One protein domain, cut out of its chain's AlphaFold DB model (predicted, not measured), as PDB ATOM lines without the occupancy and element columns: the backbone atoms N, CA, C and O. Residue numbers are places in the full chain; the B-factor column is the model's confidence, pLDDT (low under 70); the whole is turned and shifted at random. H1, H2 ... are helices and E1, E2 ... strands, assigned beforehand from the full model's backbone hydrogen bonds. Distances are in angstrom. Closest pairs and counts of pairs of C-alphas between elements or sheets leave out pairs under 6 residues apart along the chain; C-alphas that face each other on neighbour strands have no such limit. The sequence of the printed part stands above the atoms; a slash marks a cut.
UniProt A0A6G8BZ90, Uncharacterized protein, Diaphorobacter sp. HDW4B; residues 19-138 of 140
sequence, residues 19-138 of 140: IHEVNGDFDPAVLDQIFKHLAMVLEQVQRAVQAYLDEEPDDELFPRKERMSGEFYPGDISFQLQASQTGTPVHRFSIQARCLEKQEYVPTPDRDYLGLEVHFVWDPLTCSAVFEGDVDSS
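This is residues 19 to 138 of the 140 residues of an uncharacterized protein of Diaphorobacter sp. HDW4B (UniProt A0A6G8BZ90). A long, twisted sheet of five strands curls round helix H2, with the shorter H1 over the same face and no named helix on the other. The 120 printed residues include two named helices and five named strands, in the order E1, H1, H2, E2, E3, E4, E5. The mixed sheet runs E1 E2 E3 E4 E5, E1 and E2 parallel and the other neighbours antiparallel; the class is mixed, helices and strands. The whole is compact, with a radius of gyration of the C-alphas of 15.7 A, yet elongated, spanning 49 by 26 by 23 A.

E1, residues 20 to 23, begins at C-alpha 20 (191.156, 119.530, 211.481) and is 9.8 A long. H1 is residues 28 to 36, 12.4 A; H2 is residues 38 to 54, 24.3 A. E2, residues 68 to 83, 37.7 A, bends by 77 degrees at residue 71. E3 is residues 89 to 101, 38.4 A; E4 is residues 112 to 123, 31.4 A. E5, residues 128 to 137, 24.2 A, bends by 67 degrees at residue 133 and ends at C-alpha 137 (187.735, 130.217, 196.020).

E1, H1, H2 and E2 form a strand-helix-strand unit, two parallel neighbour strands with helices between, its crossover left-handed; N 21 and O 77 are 2.9 A apart. E2 to E5 form a meander, each strand the antiparallel neighbour of the one before, with N 75 and O 96 at 2.7 A, N 97 and O 116 at 2.7 A, and N 117 and O 136 at 2.8 A. H1 and H2 are on one face of the sheet, making two layers. The closest C-alphas of H2 and E4, Val 45 and Val 118, are 6.3 A apart. H1, at a height over the sheet of 8.6 A, lies over E3. In H1 and H2 every O i to N i+4 pair is within hydrogen-bond range.

The two farthest C-alphas, Gly 87 and Glu 104, are 51.1 A apart. The printed part has no cut; the link H2 to E2, 13 residues, is long. Mean pLDDT of the printed part is 84.9, with residues 56 to 60, 107 to 114 and 137 to 138 under 70.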
ATOM      1  N   ILE A  19     187.201 122.220 211.814       83.31
ATOM      2  CA  ILE A  19     187.578 120.814 211.683       83.31
ATOM      3  C   ILE A  19     189.041 120.751 211.252       83.31
ATOM      4  O   ILE A  19     189.466 121.462 210.344       83.31
ATOM      5  N   HIS A  20     189.808 119.884 211.910       86.69
ATOM      6  CA  HIS A  20     191.156 119.530 211.481       86.69
ATOM      7  C   HIS A  20     191.097 118.180 210.773       86.69
ATOM      8  O   HIS A  20     190.954 117.137 211.419       86.69
ATOM      9  N   GLU A  21     191.164 118.199 209.450       87.50
ATOM     10  CA  GLU A  21     191.139 116.994 208.633       87.50
ATOM     11  C   GLU A  21     192.569 116.534 208.357       87.50
ATOM     12  O   GLU A  21     193.376 117.273 207.802       87.50
ATOM     13  N   VAL A  22     192.898 115.303 208.741       87.69
ATOM     14  CA  VAL A  22     194.211 114.710 208.474       87.69
ATOM     15  C   VAL A  22     194.036 113.571 207.484       87.69
ATOM     16  O   VAL A  22     193.455 112.538 207.813       87.69
ATOM     17  N   ASN A  23     194.552 113.764 206.272       82.75
ATOM     18  CA  ASN A  23     194.451 112.800 205.188       82.75
ATOM     19  C   ASN A  23     195.740 111.978 205.053       82.75
ATOM     20  O   ASN A  23     196.822 112.511 204.792       82.75
ATOM     21  N   GLY A  24     195.601 110.654 205.176       77.12
ATOM     22  CA  GLY A  24     196.696 109.692 205.033       77.12
ATOM     23  C   GLY A  24     197.629 109.624 206.247       77.12
ATOM     24  O   GLY A  24     197.244 109.954 207.366       77.12
ATOM     25  N   ASP A  25     198.868 109.188 206.015       83.81
ATOM     26  CA  ASP A  25     199.884 108.958 207.056       83.81
ATOM     27  C   ASP A  25     200.655 110.244 207.426       83.81
ATOM     28  O   ASP A  25     201.886 110.257 207.466       83.81
ATOM     29  N   PHE A  26     199.950 111.358 207.646       86.31
ATOM     30  CA  PHE A  26     200.591 112.624 208.019       86.31
ATOM     31  C   PHE A  26     201.296 112.501 209.378       86.31
ATOM     32  O   PHE A  26     200.707 112.020 210.347       86.31
ATOM     33  N   ASP A  27     202.548 112.956 209.465       87.81
ATOM     34  CA  ASP A  27     203.358 112.820 210.678       87.81
ATOM     35  C   ASP A  27     202.778 113.664 211.840       87.81
ATOM     36  O   ASP A  27     202.737 114.899 211.747       87.81
ATOM     37  N   PRO A  28     202.369 113.045 212.970       89.81
ATOM     38  CA  PRO A  28     201.852 113.769 214.130       89.81
ATOM     39  C   PRO A  28     202.842 114.775 214.731       89.81
ATOM     40  O   PRO A  28     202.425 115.779 215.307       89.81
ATOM     41  N   ALA A  29     204.152 114.538 214.613       90.88
ATOM     42  CA  ALA A  29     205.164 115.472 215.097       90.88
ATOM     43  C   ALA A  29     205.211 116.743 214.238       90.88
ATOM     44  O   ALA A  29     205.374 117.840 214.772       90.88
ATOM     45  N   VAL A  30     205.024 116.603 212.922       90.19
ATOM     46  CA  VAL A  30     204.916 117.739 211.997       90.19
ATOM     47  C   VAL A  30     203.627 118.513 212.257       90.19
ATOM     48  O   VAL A  30     203.655 119.739 212.324       90.19
ATOM     49  N   LEU A  31     202.517 117.813 212.496       91.50
ATOM     50  CA  LEU A  31     201.249 118.433 212.879       91.50
ATOM     51  C   LEU A  31     201.404 119.316 214.133       91.50
ATOM     52  O   LEU A  31     201.007 120.480 214.134       91.50
ATOM     53  N   ASP A  32     202.043 118.789 215.179       92.50
ATOM     54  CA  ASP A  32     202.295 119.522 216.426       92.50
ATOM     55  C   ASP A  32     203.227 120.732 216.213       92.50
ATOM     56  O   ASP A  32     203.055 121.785 216.832       92.50
ATOM     57  N   GLN A  33     204.199 120.629 215.298       93.50
ATOM     58  CA  GLN A  33     205.033 121.767 214.899       93.50
ATOM     59  C   GLN A  33     204.232 122.853 214.178       93.50
ATOM     60  O   GLN A  33     204.419 124.030 214.498       93.50
ATOM     61  N   ILE A  34     203.340 122.487 213.254       93.25
ATOM     62  CA  ILE A  34     202.489 123.449 212.542       93.25
ATOM     63  C   ILE A  34     201.613 124.202 213.548       93.25
ATOM     64  O   ILE A  34     201.607 125.432 213.548       93.25
ATOM     65  N   PHE A  35     200.960 123.499 214.482       92.81
ATOM     66  CA  PHE A  35     200.130 124.147 215.504       92.81
ATOM     67  C   PHE A  35     200.922 125.072 216.435       92.81
ATOM     68  O   PHE A  35     200.437 126.152 216.777       92.81
ATOM     69  N   LYS A  36     202.165 124.723 216.792       94.81
ATOM     70  CA  LYS A  36     203.056 125.618 217.560       94.81
ATOM     71  C   LYS A  36     203.382 126.919 216.828       94.81
ATOM     72  O   LYS A  36     203.642 127.925 217.483       94.81
ATOM     73  N   HIS A  37     203.360 126.906 215.498       93.81
ATOM     74  CA  HIS A  37     203.664 128.064 214.657       93.81
ATOM     75  C   HIS A  37     202.421 128.652 213.980       93.81
ATOM     76  O   HIS A  37     202.553 129.506 213.101       93.81
ATOM     77  N   LEU A  38     201.217 128.254 214.409       92.06
ATOM     78  CA  LEU A  38     199.967 128.624 213.750       92.06
ATOM     79  C   LEU A  38     199.789 130.141 213.636       92.06
ATOM     80  O   LEU A  38     199.330 130.618 212.609       92.06
ATOM     81  N   ALA A  39     200.213 130.920 214.635       92.06
ATOM     82  CA  ALA A  39     200.130 132.381 214.576       92.06
ATOM     83  C   ALA A  39     200.884 132.976 213.367       92.06
ATOM     84  O   ALA A  39     200.345 133.829 212.671       92.06
ATOM     85  N   MET A  40     202.092 132.480 213.073       92.62
ATOM     86  CA  MET A  40     202.881 132.916 211.913       92.62
ATOM     87  C   MET A  40     202.223 132.498 210.596       92.62
ATOM     88  O   MET A  40     202.223 133.256 209.629       92.62
ATOM     89  N   VAL A  41     201.623 131.309 210.563       93.50
ATOM     90  CA  VAL A  41     200.872 130.828 209.399       93.50
ATOM     91  C   VAL A  41     199.640 131.703 209.152       93.50
ATOM     92  O   VAL A  41     199.393 132.113 208.023       93.50
ATOM     93  N   LEU A  42     198.900 132.060 210.202       94.00
ATOM     94  CA  LEU A  42     197.716 132.915 210.113       94.00
ATOM     95  C   LEU A  42     198.048 134.335 209.624       94.00
ATOM     96  O   LEU A  42     197.288 134.909 208.846       94.00
ATOM     97  N   GLU A  43     199.221 134.879 209.965       93.69
ATOM     98  CA  GLU A  43     199.702 136.127 209.353       93.69
ATOM     99  C   GLU A  43     199.897 135.999 207.834       93.69
ATOM    100  O   GLU A  43     199.626 136.949 207.097       93.69
ATOM    101  N   GLN A  44     200.354 134.838 207.345       93.81
ATOM    102  CA  GLN A  44     200.452 134.583 205.904       93.81
ATOM    103  C   GLN A  44     199.067 134.448 205.262       93.81
ATOM    104  O   GLN A  44     198.850 135.024 204.198       93.81
ATOM    105  N   VAL A  45     198.119 133.776 205.928       93.75
ATOM    106  CA  VAL A  45     196.715 133.690 205.484       93.75
ATOM    107  C   VAL A  45     196.124 135.088 205.303       93.75
ATOM    108  O   VAL A  45     195.584 135.384 204.243       93.75
ATOM    109  N   GLN A  46     196.292 135.986 206.278       93.62
ATOM    110  CA  GLN A  46     195.802 137.364 206.163       93.62
ATOM    111  C   GLN A  46     196.372 138.087 204.932       93.62
ATOM    112  O   GLN A  46     195.641 138.791 204.235       93.62
ATOM    113  N   ARG A  47     197.672 137.923 204.653       92.88
ATOM    114  CA  ARG A  47     198.311 138.537 203.477       92.88
ATOM    115  C   ARG A  47     197.785 137.950 202.171       92.88
ATOM    116  O   ARG A  47     197.541 138.717 201.247       92.88
ATOM    117  N   ALA A  48     197.597 136.632 202.107       91.50
ATOM    118  CA  ALA A  48     197.056 135.951 200.935       91.50
ATOM    119  C   ALA A  48     195.614 136.400 200.642       91.50
ATOM    120  O   ALA A  48     195.308 136.790 199.521       91.50
ATOM    121  N   VAL A  49     194.761 136.459 201.669       90.38
ATOM    122  CA  VAL A  49     193.377 136.955 201.565       90.38
ATOM    123  C   VAL A  49     193.337 138.410 201.092       90.38
ATOM    124  O   VAL A  49     192.541 138.764 200.223       90.38
ATOM    125  N   GLN A  50     194.203 139.267 201.640       91.31
ATOM    126  CA  GLN A  50     194.284 140.663 201.209       91.31
ATOM    127  C   GLN A  50     194.727 140.779 199.745       91.31
ATOM    128  O   GLN A  50     194.134 141.559 199.004       91.31
ATOM    129  N   ALA A  51     195.739 140.008 199.333       90.00
ATOM    130  CA  ALA A  51     196.228 140.000 197.957       90.00
ATOM    131  C   ALA A  51     195.130 139.561 196.979       90.00
ATOM    132  O   ALA A  51     194.869 140.275 196.016       90.00
ATOM    133  N   TYR A  52     194.416 138.475 197.295       87.62
ATOM    134  CA  TYR A  52     193.286 137.990 196.501       87.62
ATOM    135  C   TYR A  52     192.231 139.088 196.278       87.62
ATOM    136  O   TYR A  52     191.799 139.323 195.159       87.62
ATOM    137  N   LEU A  53     191.863 139.844 197.317       85.19
ATOM    138  CA  LEU A  53     190.881 140.936 197.206       85.19
ATOM    139  C   LEU A  53     191.383 142.199 196.500       85.19
ATOM    140  O   LEU A  53     190.577 143.054 196.107       85.19
ATOM    141  N   ASP A  54     192.695 142.395 196.431       86.75
ATOM    142  CA  ASP A  54     193.300 143.532 195.744       86.75
ATOM    143  C   ASP A  54     193.482 143.267 194.245       86.75
ATOM    144  O   ASP A  54     193.534 144.224 193.475       86.75
ATOM    145  N   GLU A  55     193.480 142.001 193.823       83.94
ATOM    146  CA  GLU A  55     193.471 141.604 192.410       83.94
ATOM    147  C   GLU A  55     192.091 141.741 191.740       83.94
ATOM    148  O   GLU A  55     192.007 141.623 190.523       83.94
ATOM    149  N   GLU A  56     191.038 142.063 192.507       69.25
ATOM    150  CA  GLU A  56     189.644 142.171 192.037       69.25
ATOM    151  C   GLU A  56     189.225 140.947 191.205       69.25
ATOM    152  O   GLU A  56     189.026 141.047 189.993       69.25
ATOM    153  N   PRO A  57     189.103 139.774 191.848       67.81
ATOM    154  CA  PRO A  57     188.875 138.527 191.144       67.81
ATOM    155  C   PRO A  57     187.538 138.607 190.404       67.81
ATOM    156  O   PRO A  57     186.499 138.887 191.005       67.81
ATOM    157  N   ASP A  58     187.564 138.344 189.096       64.44
ATOM    158  CA  ASP A  58     186.372 138.199 188.247       64.44
ATOM    159  C   ASP A  58     185.719 136.820 188.458       64.44
ATOM    160  O   ASP A  58     185.334 136.124 187.519       64.44
ATOM    161  N   ASP A  59     185.686 136.371 189.713       67.50
ATOM    162  CA  ASP A  59     185.079 135.113 190.104       67.50
ATOM    163  C   ASP A  59     183.618 135.371 190.479       67.50
ATOM    164  O   ASP A  59     183.323 136.016 191.487       67.50
ATOM    165  N   GLU A  60     182.692 134.865 189.661       65.69
ATOM    166  CA  GLU A  60     181.250 134.955 189.921       65.69
ATOM    167  C   GLU A  60     180.846 134.291 191.243       65.69
ATOM    168  O   GLU A  60     179.785 134.609 191.789       65.69
ATOM    169  N   LEU A  61     181.670 133.369 191.748       70.56
ATOM    170  CA  LEU A  61     181.427 132.667 192.994       70.56
ATOM    171  C   LEU A  61     181.784 133.562 194.185       70.56
ATOM    172  O   LEU A  61     181.006 133.617 195.126       70.56
ATOM    173  N   PHE A  62     182.872 134.336 194.151       78.69
ATOM    174  CA  PHE A  62     183.299 135.158 195.291       78.69
ATOM    175  C   PHE A  62     182.509 136.487 195.419       78.69
ATOM    176  O   PHE A  62     182.199 137.126 194.409       78.69
ATOM    177  N   PRO A  63     182.155 136.985 196.632       79.00
ATOM    178  CA  PRO A  63     181.439 138.248 196.746       79.00
ATOM    179  C   PRO A  63     182.274 139.403 196.237       79.00
ATOM    180  O   PRO A  63     183.457 139.548 196.539       79.00
ATOM    181  N   ARG A  64     181.588 140.336 195.590       80.81
ATOM    182  CA  ARG A  64     182.183 141.631 195.276       80.81
ATOM    183  C   ARG A  64     182.667 142.330 196.541       80.81
ATOM    184  O   ARG A  64     181.997 142.311 197.577       80.81
ATOM    185  N   LYS A  65     183.776 143.057 196.408       84.44
ATOM    186  CA  LYS A  65     184.422 143.832 197.477       84.44
ATOM    187  C   LYS A  65     183.457 144.763 198.222       84.44
ATOM    188  O   LYS A  65     183.623 144.970 199.420       84.44
ATOM    189  N   GLU A  66     182.421 145.295 197.566       85.56
ATOM    190  CA  GLU A  66     181.439 146.161 198.238       85.56
ATOM    191  C   GLU A  66     180.574 145.428 199.274       85.56
ATOM    192  O   GLU A  66     180.115 146.061 200.234       85.56
ATOM    193  N   ARG A  67     180.364 144.117 199.099       86.19
ATOM    194  CA  ARG A  67     179.581 143.270 200.011       86.19
ATOM    195  C   ARG A  67     180.374 142.872 201.251       86.19
ATOM    196  O   ARG A  67     179.777 142.642 202.296       86.19
ATOM    197  N   MET A  68     181.700 142.847 201.161       87.88
ATOM    198  CA  MET A  68     182.592 142.403 202.231       87.88
ATOM    199  C   MET A  68     182.586 143.347 203.440       87.88
ATOM    200  O   MET A  68     182.622 144.570 203.287       87.88
ATOM    201  N   SER A  69     182.576 142.792 204.656       89.94
ATOM    202  CA  SER A  69     182.643 143.568 205.903       89.94
ATOM    203  C   SER A  69     184.052 144.070 206.230       89.94
ATOM    204  O   SER A  69     184.187 145.019 207.000       89.94
ATOM    205  N   GLY A  70     185.086 143.461 205.639       91.06
ATOM    206  CA  GLY A  70     186.487 143.675 206.018       91.06
ATOM    207  C   GLY A  70     186.977 142.717 207.107       91.06
ATOM    208  O   GLY A  70     188.073 142.892 207.627       91.06
ATOM    209  N   GLU A  71     186.184 141.709 207.470       92.81
ATOM    210  CA  GLU A  71     186.525 140.729 208.500       92.81
ATOM    211  C   GLU A  71     186.564 139.317 207.909       92.81
ATOM    212  O   GLU A  71     185.779 138.973 207.021       92.81
ATOM    213  N   PHE A  72     187.467 138.484 208.419       92.69
ATOM    214  CA  PHE A  72     187.485 137.046 208.160       92.69
ATOM    215  C   PHE A  72     187.972 136.296 209.398       92.69
ATOM    216  O   PHE A  72     188.604 136.881 210.279       92.69
ATOM    217  N   TYR A  73     187.727 134.994 209.463       92.06
ATOM    218  CA  TYR A  73     188.286 134.139 210.506       92.06
ATOM    219  C   TYR A  73     188.771 132.804 209.926       92.06
ATOM    220  O   TYR A  73     188.266 132.362 208.891       92.06
ATOM    221  N   PRO A  74     189.770 132.158 210.555       91.62
ATOM    222  CA  PRO A  74     190.224 130.843 210.122       91.62
ATOM    223  C   PRO A  74     189.148 129.786 210.401       91.62
ATOM    224  O   PRO A  74     188.650 129.666 211.522       91.62
ATOM    225  N   GLY A  75     188.785 129.047 209.358       90.38
ATOM    226  CA  GLY A  75     187.903 127.891 209.372       90.38
ATOM    227  C   GLY A  75     188.696 126.588 209.397       90.38
ATOM    228  O   GLY A  75     189.686 126.473 210.115       90.38
ATOM    229  N   ASP A  76     188.239 125.606 208.619       91.06
ATOM    230  CA  ASP A  76     188.825 124.267 208.599       91.06
ATOM    231  C   ASP A  76     190.293 124.284 208.157       91.06
ATOM    232  O   ASP A  76     190.715 125.125 207.355       91.06
ATOM    233  N   ILE A  77     191.056 123.335 208.698       92.88
ATOM    234  CA  ILE A  77     192.456 123.104 208.353       92.88
ATOM    235  C   ILE A  77     192.584 121.675 207.843       92.88
ATOM    236  O   ILE A  77     192.270 120.731 208.573       92.88
ATOM    237  N   SER A  78     193.082 121.511 206.623       92.50
ATOM    238  CA  SER A  78     193.261 120.198 206.005       92.50
ATOM    239  C   SER A  78     194.743 119.899 205.830       92.50
ATOM    240  O   SER A  78     195.503 120.736 205.356       92.50
ATOM    241  N   PHE A  79     195.171 118.700 206.216       93.19
ATOM    242  CA  PHE A  79     196.557 118.239 206.152       93.19
ATOM    243  C   PHE A  79     196.665 117.063 205.192       93.19
ATOM    244  O   PHE A  79     195.889 116.111 205.273       93.19
ATOM    245  N   GLN A  80     197.655 117.099 204.308       91.25
ATOM    246  CA  GLN A  80     197.885 116.052 203.327       91.25
ATOM    247  C   GLN A  80     199.374 115.759 203.180       91.25
ATOM    248  O   GLN A  80     200.197 116.649 202.955       91.25
ATOM    249  N   LEU A  81     199.721 114.476 203.242       88.00
ATOM    250  CA  LEU A  81     201.033 114.011 202.818       88.00
ATOM    251  C   LEU A  81     200.972 113.674 201.326       88.00
ATOM    252  O   LEU A  81     200.229 112.781 200.918       88.00
ATOM    253  N   GLN A  82     201.745 114.378 200.503       84.38
ATOM    254  CA  GLN A  82     201.862 114.074 199.077       84.38
ATOM    255  C   GLN A  82     203.259 113.551 198.748       84.38
ATOM    256  O   GLN A  82     204.264 114.025 199.278       84.38
ATOM    257  N   ALA A  83     203.343 112.580 197.840       79.88
ATOM    258  CA  ALA A  83     204.621 112.183 197.268       79.88
ATOM    259  C   ALA A  83     205.110 113.285 196.315       79.88
ATOM    260  O   ALA A  83     204.400 113.645 195.377       79.88
ATOM    261  N   SER A  84     206.321 113.816 196.517       77.69
ATOM    262  CA  SER A  84     206.937 114.660 195.487       77.69
ATOM    263  C   SER A  84     207.372 113.829 194.282       77.69
ATOM    264  O   SER A  84     207.605 112.621 194.372       77.69
ATOM    265  N   GLN A  85     207.601 114.514 193.161       73.69
ATOM    266  CA  GLN A  85     208.209 113.924 191.966       73.69
ATOM    267  C   GLN A  85     209.605 113.329 192.233       73.69
ATOM    268  O   GLN A  85     210.052 112.459 191.491       73.69
ATOM    269  N   THR A  86     210.291 113.764 193.298       78.44
ATOM    270  CA  THR A  86     211.608 113.251 193.705       78.44
ATOM    271  C   THR A  86     211.523 112.110 194.721       78.44
ATOM    272  O   THR A  86     212.555 111.632 195.187       78.44
ATOM    273  N   GLY A  87     210.314 111.665 195.088       74.88
ATOM    274  CA  GLY A  87     210.082 110.607 196.076       74.88
ATOM    275  C   GLY A  87     210.222 111.056 197.534       74.88
ATOM    276  O   GLY A  87     210.035 110.250 198.441       74.88
ATOM    277  N   THR A  88     210.525 112.332 197.782       79.12
ATOM    278  CA  THR A  88     210.524 112.917 199.129       79.12
ATOM    279  C   THR A  88     209.090 113.298 199.512       79.12
ATOM    280  O   THR A  88     208.425 113.969 198.720       79.12
ATOM    281  N   PRO A  89     208.568 112.887 200.675       83.56
ATOM    282  CA  PRO A  89     207.236 113.300 201.097       83.56
ATOM    283  C   PRO A  89     207.180 114.817 201.322       83.56
ATOM    284  O   PRO A  89     208.105 115.404 201.883       83.56
ATOM    285  N   VAL A  90     206.088 115.438 200.884       88.50
ATOM    286  CA  VAL A  90     205.793 116.861 201.071       88.50
ATOM    287  C   VAL A  90     204.603 116.972 202.007       88.50
ATOM    288  O   VAL A  90     203.540 116.409 201.744       88.50
ATOM    289  N   HIS A  91     204.797 117.705 203.099       91.81
ATOM    290  CA  HIS A  91     203.751 118.002 204.068       91.81
ATOM    291  C   HIS A  91     202.991 119.228 203.575       91.81
ATOM    292  O   HIS A  91     203.472 120.352 203.712       91.81
ATOM    293  N   ARG A  92     201.835 119.013 202.955       92.38
ATOM    294  CA  ARG A  92     200.944 120.089 202.524       92.38
ATOM    295  C   ARG A  92     199.846 120.282 203.544       92.38
ATOM    296  O   ARG A  92     199.401 119.325 204.180       92.38
ATOM    297  N   PHE A  93     199.404 121.514 203.684       93.44
ATOM    298  CA  PHE A  93     198.198 121.810 204.427       93.44
ATOM    299  C   PHE A  93     197.534 123.066 203.875       93.44
ATOM    300  O   PHE A  93     198.181 123.881 203.218       93.44
ATOM    301  N   SER A  94     196.250 123.218 204.144       93.62
ATOM    302  CA  SER A  94     195.473 124.383 203.756       93.62
ATOM    303  C   SER A  94     194.652 124.900 204.925       93.62
ATOM    304  O   SER A  94     194.340 124.160 205.858       93.62
ATOM    305  N   ILE A  95     194.346 126.195 204.901       93.44
ATOM    306  CA  ILE A  95     193.483 126.849 205.886       93.44
ATOM    307  C   ILE A  95     192.389 127.589 205.133       93.44
ATOM    308  O   ILE A  95     192.682 128.445 204.297       93.44
ATOM    309  N   GLN A  96     191.133 127.310 205.473       92.38
ATOM    310  CA  GLN A  96     190.008 128.109 205.003       92.38
ATOM    311  C   GLN A  96     189.985 129.460 205.723       92.38
ATOM    312  O   GLN A  96     189.986 129.524 206.948       92.38
ATOM    313  N   ALA A  97     189.892 130.553 204.983       91.75
ATOM    314  CA  ALA A  97     189.662 131.896 205.486       91.75
ATOM    315  C   ALA A  97     188.214 132.298 205.196       91.75
ATOM    316  O   ALA A  97     187.888 132.760 204.101       91.75
ATOM    317  N   ARG A  98     187.337 132.106 206.186       90.69
ATOM    318  CA  ARG A  98     185.899 132.395 206.102       90.69
ATOM    319  C   ARG A  98     185.684 133.896 206.165       90.69
ATOM    320  O   ARG A  98     185.815 134.502 207.231       90.69
ATOM    321  N   CYS A  99     185.425 134.497 205.012       89.75
ATOM    322  CA  CYS A  99     185.252 135.934 204.910       89.75
ATOM    323  C   CYS A  99     183.798 136.319 205.214       89.75
ATOM    324  O   CYS A  99     182.865 135.561 204.958       89.75
ATOM    325  N   LEU A 100     183.604 137.496 205.805       89.00
ATOM    326  CA  LEU A 100     182.285 137.944 206.234       89.00
ATOM    327  C   LEU A 100     181.722 139.002 205.293       89.00
ATOM    328  O   LEU A 100     182.380 139.986 204.945       89.00
ATOM    329  N   GLU A 101     180.455 138.837 204.937       88.69
ATOM    330  CA  GLU A 101     179.688 139.878 204.265       88.69
ATOM    331  C   GLU A 101     179.045 140.848 205.266       88.69
ATOM    332  O   GLU A 101     178.775 140.532 206.432       88.69
ATOM    333  N   LYS A 102     178.750 142.067 204.808       86.50
ATOM    334  CA  LYS A 102     177.958 143.029 205.576       86.50
ATOM    335  C   LYS A 102     176.535 142.501 205.730       86.50
ATOM    336  O   LYS A 102     175.927 141.985 204.796       86.50
ATOM    337  N   GLN A 103     175.966 142.747 206.905       82.00
ATOM    338  CA  GLN A 103     174.629 142.288 207.284       82.00
ATOM    339  C   GLN A 103     173.514 142.722 206.316       82.00
ATOM    340  O   GLN A 103     172.500 142.047 206.205       82.00
ATOM    341  N   GLU A 104     173.673 143.845 205.615       82.38
ATOM    342  CA  GLU A 104     172.687 144.323 204.636       82.38
ATOM    343  C   GLU A 104     172.579 143.440 203.379       82.38
ATOM    344  O   GLU A 104     171.543 143.474 202.718       82.38
ATOM    345  N   TYR A 105     173.602 142.629 203.078       79.94
ATOM    346  CA  TYR A 105     173.617 141.702 201.938       79.94
ATOM    347  C   TYR A 105     173.244 140.265 202.315       79.94
ATOM    348  O   TYR A 105     172.924 139.477 201.427       79.94
ATOM    349  N   VAL A 106     173.229 139.925 203.610       74.75
ATOM    350  CA  VAL A 106     172.962 138.564 204.094       74.75
ATOM    351  C   VAL A 106     171.829 138.583 205.131       74.75
ATOM    352  O   VAL A 106     172.018 139.065 206.248       74.75
ATOM    353  N   PRO A 107     170.631 138.065 204.794       64.12
ATOM    354  CA  PRO A 107     169.473 138.087 205.690       64.12
ATOM    355  C   PRO A 107     169.562 137.053 206.825       64.12
ATOM    356  O   PRO A 107     168.715 137.048 207.721       64.12
ATOM    357  N   THR A 108     170.554 136.163 206.787       66.88
ATOM    358  CA  THR A 108     170.784 135.124 207.791       66.88
ATOM    359  C   THR A 108     171.725 135.597 208.905       66.88
ATOM    360  O   THR A 108     172.550 136.486 208.703       66.88
ATOM    361  N   PRO A 109     171.608 135.023 210.118       64.88
ATOM    362  CA  PRO A 109     172.556 135.284 211.203       64.88
ATOM    363  C   PRO A 109     173.949 134.724 210.900       64.88
ATOM    364  O   PRO A 109     174.934 135.262 211.403       64.88
ATOM    365  N   ASP A 110     174.004 133.673 210.079       65.25
ATOM    366  CA  ASP A 110     175.223 133.193 209.451       65.25
ATOM    367  C   ASP A 110     175.625 134.187 208.357       65.25
ATOM    368  O   ASP A 110     174.865 134.411 207.408       65.25
ATOM    369  N   ARG A 111     176.764 134.847 208.572       69.25
ATOM    370  CA  ARG A 111     177.384 135.787 207.632       69.25
ATOM    371  C   ARG A 111     178.578 135.152 206.932       69.25
ATOM    372  O   ARG A 111     179.305 135.881 206.254       69.25
ATOM    373  N   ASP A 112     178.802 133.851 207.147       69.25
ATOM    374  CA  ASP A 112     179.793 133.112 206.391       69.25
ATOM    375  C   ASP A 112     179.394 133.173 204.941       69.25
ATOM    376  O   ASP A 112     178.336 132.693 204.526       69.25
ATOM    377  N   TYR A 113     180.300 133.716 204.157       66.69
ATOM    378  CA  TYR A 113     180.298 133.426 202.756       66.69
ATOM    379  C   TYR A 113     181.717 133.072 202.343       66.69
ATOM    380  O   TYR A 113     182.653 133.789 202.675       66.69
ATOM    381  N   LEU A 114     181.832 131.932 201.657       63.50
ATOM    382  CA  LEU A 114     183.006 131.409 200.955       63.50
ATOM    383  C   LEU A 114     184.354 131.571 201.668       63.50
ATOM    384  O   LEU A 114     184.966 132.638 201.725       63.50
ATOM    385  N   GLY A 115     184.848 130.444 202.178       71.00
ATOM    386  CA  GLY A 115     186.210 130.361 202.674       71.00
ATOM    387  C   GLY A 115     187.196 130.366 201.512       71.00
ATOM    388  O   GLY A 115     187.181 129.433 200.718       71.00
ATOM    389  N   LEU A 116     188.063 131.374 201.441       87.94
ATOM    390  CA  LEU A 116     189.262 131.296 200.608       87.94
ATOM    391  C   LEU A 116     190.165 130.210 201.178       87.94
ATOM    392  O   LEU A 116     190.520 130.275 202.353       87.94
ATOM    393  N   GLU A 117     190.524 129.207 200.395       91.44
ATOM    394  CA  GLU A 117     191.429 128.160 200.844       91.44
ATOM    395  C   GLU A 117     192.869 128.558 200.517       91.44
ATOM    396  O   GLU A 117     193.238 128.761 199.365       91.44
ATOM    397  N   VAL A 118     193.682 128.744 201.558       92.50
ATOM    398  CA  VAL A 118     195.078 129.169 201.415       92.50
ATOM    399  C   VAL A 118     195.983 127.961 201.600       92.50
ATOM    400  O   VAL A 118     195.972 127.343 202.667       92.50
ATOM    401  N   HIS A 119     196.780 127.647 200.577       93.81
ATOM    402  CA  HIS A 119     197.601 126.438 200.522       93.81
ATOM    403  C   HIS A 119     199.056 126.689 200.920       93.81
ATOM    404  O   HIS A 119     199.687 127.677 200.528       93.81
ATOM    405  N   PHE A 120     199.607 125.748 201.683       94.38
ATOM    406  CA  PHE A 120     200.956 125.805 202.217       94.38
ATOM    407  C   PHE A 120     201.692 124.477 202.059       94.38
ATOM    408  O   PHE A 120     201.128 123.388 202.191       94.38
ATOM    409  N   VAL A 121     203.009 124.584 201.906       93.44
ATOM    410  CA  VAL A 121     203.955 123.496 202.165       93.44
ATOM    411  C   VAL A 121     204.672 123.774 203.481       93.44
ATOM    412  O   VAL A 121     205.163 124.878 203.710       93.44
ATOM    413  N   TRP A 122     204.764 122.767 204.343       93.19
ATOM    414  CA  TRP A 122     205.563 122.825 205.559       93.19
ATOM    415  C   TRP A 122     206.975 122.288 205.318       93.19
ATOM    416  O   TRP A 122     207.150 121.146 204.882       93.19
ATOM    417  N   ASP A 123     207.978 123.094 205.663       89.81
ATOM    418  CA  ASP A 123     209.368 122.658 205.771       89.81
ATOM    419  C   ASP A 123     209.691 122.314 207.242       89.81
ATOM    420  O   ASP A 123     209.809 123.216 208.083       89.81
ATOM    421  N   PRO A 124     209.850 121.019 207.582       86.19
ATOM    422  CA  PRO A 124     210.152 120.591 208.944       86.19
ATOM    423  C   PRO A 124     211.596 120.888 209.376       86.19
ATOM    424  O   PRO A 124     211.885 120.824 210.569       86.19
ATOM    425  N   LEU A 125     212.517 121.193 208.453       86.81
ATOM    426  CA  LEU A 125     213.907 121.517 208.792       86.81
ATOM    427  C   LEU A 125     214.037 122.956 209.295       86.81
ATOM    428  O   LEU A 125     214.812 123.223 210.214       86.81
ATOM    429  N   THR A 126     213.288 123.876 208.693       88.69
ATOM    430  CA  THR A 126     213.294 125.305 209.039       88.69
ATOM    431  C   THR A 126     212.127 125.710 209.937       88.69
ATOM    432  O   THR A 126     212.093 126.854 210.391       88.69
ATOM    433  N   CYS A 127     211.189 124.795 210.210       89.50
ATOM    434  CA  CYS A 127     209.948 125.055 210.943       89.50
ATOM    435  C   CYS A 127     209.149 126.221 210.338       89.50
ATOM    436  O   CYS A 127     208.684 127.112 211.054       89.50
ATOM    437  N   SER A 128     209.018 126.238 209.010       90.62
ATOM    438  CA  SER A 128     208.346 127.320 208.290       90.62
ATOM    439  C   SER A 128     207.298 126.804 207.315       90.62
ATOM    440  O   SER A 128     207.518 125.811 206.623       90.62
ATOM    441  N   ALA A 129     206.196 127.542 207.209       91.75
ATOM    442  CA  ALA A 129     205.218 127.368 206.147       91.75
ATOM    443  C   ALA A 129     205.585 128.247 204.947       91.75
ATOM    444  O   ALA A 129     205.906 129.428 205.115       91.75
ATOM    445  N   VAL A 130     205.503 127.671 203.752       91.50
ATOM    446  CA  VAL A 130     205.679 128.351 202.471       91.50
ATOM    447  C   VAL A 130     204.322 128.408 201.785       91.50
ATOM    448  O   VAL A 130     203.758 127.364 201.462       91.50
ATOM    449  N   PHE A 131     203.802 129.618 201.582       88.44
ATOM    450  CA  PHE A 131     202.607 129.849 200.773       88.44
ATOM    451  C   PHE A 131     202.851 129.403 199.325       88.44
ATOM    452  O   PHE A 131     203.859 129.782 198.724       88.44
ATOM    453  N   GLU A 132     201.943 128.602 198.767       85.88
ATOM    454  CA  GLU A 132     202.114 128.019 197.427       85.88
ATOM    455  C   GLU A 132     201.791 128.983 196.278       85.88
ATOM    456  O   GLU A 132     202.055 128.660 195.123       85.88
ATOM    457  N   GLY A 133     201.295 130.184 196.588       75.38
ATOM    458  CA  GLY A 133     200.992 131.203 195.585       75.38
ATOM    459  C   GLY A 133     199.597 131.092 194.979       75.38
ATOM    460  O   GLY A 133     199.297 131.877 194.088       75.38
ATOM    461  N   ASP A 134     198.771 130.163 195.463       72.31
ATOM    462  CA  ASP A 134     197.395 129.980 195.005       72.31
ATOM    463  C   ASP A 134     196.405 130.060 196.171       72.31
ATOM    464  O   ASP A 134     196.701 129.623 197.293       72.31
ATOM    465  N   VAL A 135     195.251 130.660 195.898       76.38
ATOM    466  CA  VAL A 135     194.124 130.775 196.822       76.38
ATOM    467  C   VAL A 135     192.886 130.298 196.084       76.38
ATOM    468  O   VAL A 135     192.388 130.986 195.193       76.38
ATOM    469  N   ASP A 136     192.364 129.149 196.500       77.25
ATOM    470  CA  ASP A 136     191.184 128.566 195.882       77.25
ATOM    471  C   ASP A 136     189.916 129.175 196.498       77.25
ATOM    472  O   ASP A 136     189.638 129.052 197.696       77.25
ATOM    473  N   SER A 137     189.103 129.829 195.674       65.62
ATOM    474  CA  SER A 137     187.735 130.217 196.020       65.62
ATOM    475  C   SER A 137     186.810 129.013 195.836       65.62
ATOM    476  O   SER A 137     186.258 128.763 194.766       65.62
ATOM    477  N   SER A 138     186.631 128.221 196.893       54.28
ATOM    478  CA  SER A 138     185.736 127.061 196.845       54.28
ATOM    479  C   SER A 138     184.307 127.428 197.259       54.28
ATOM    480  O   SER A 138     184.072 128.005 198.320       54.28
TER     481      SER A 138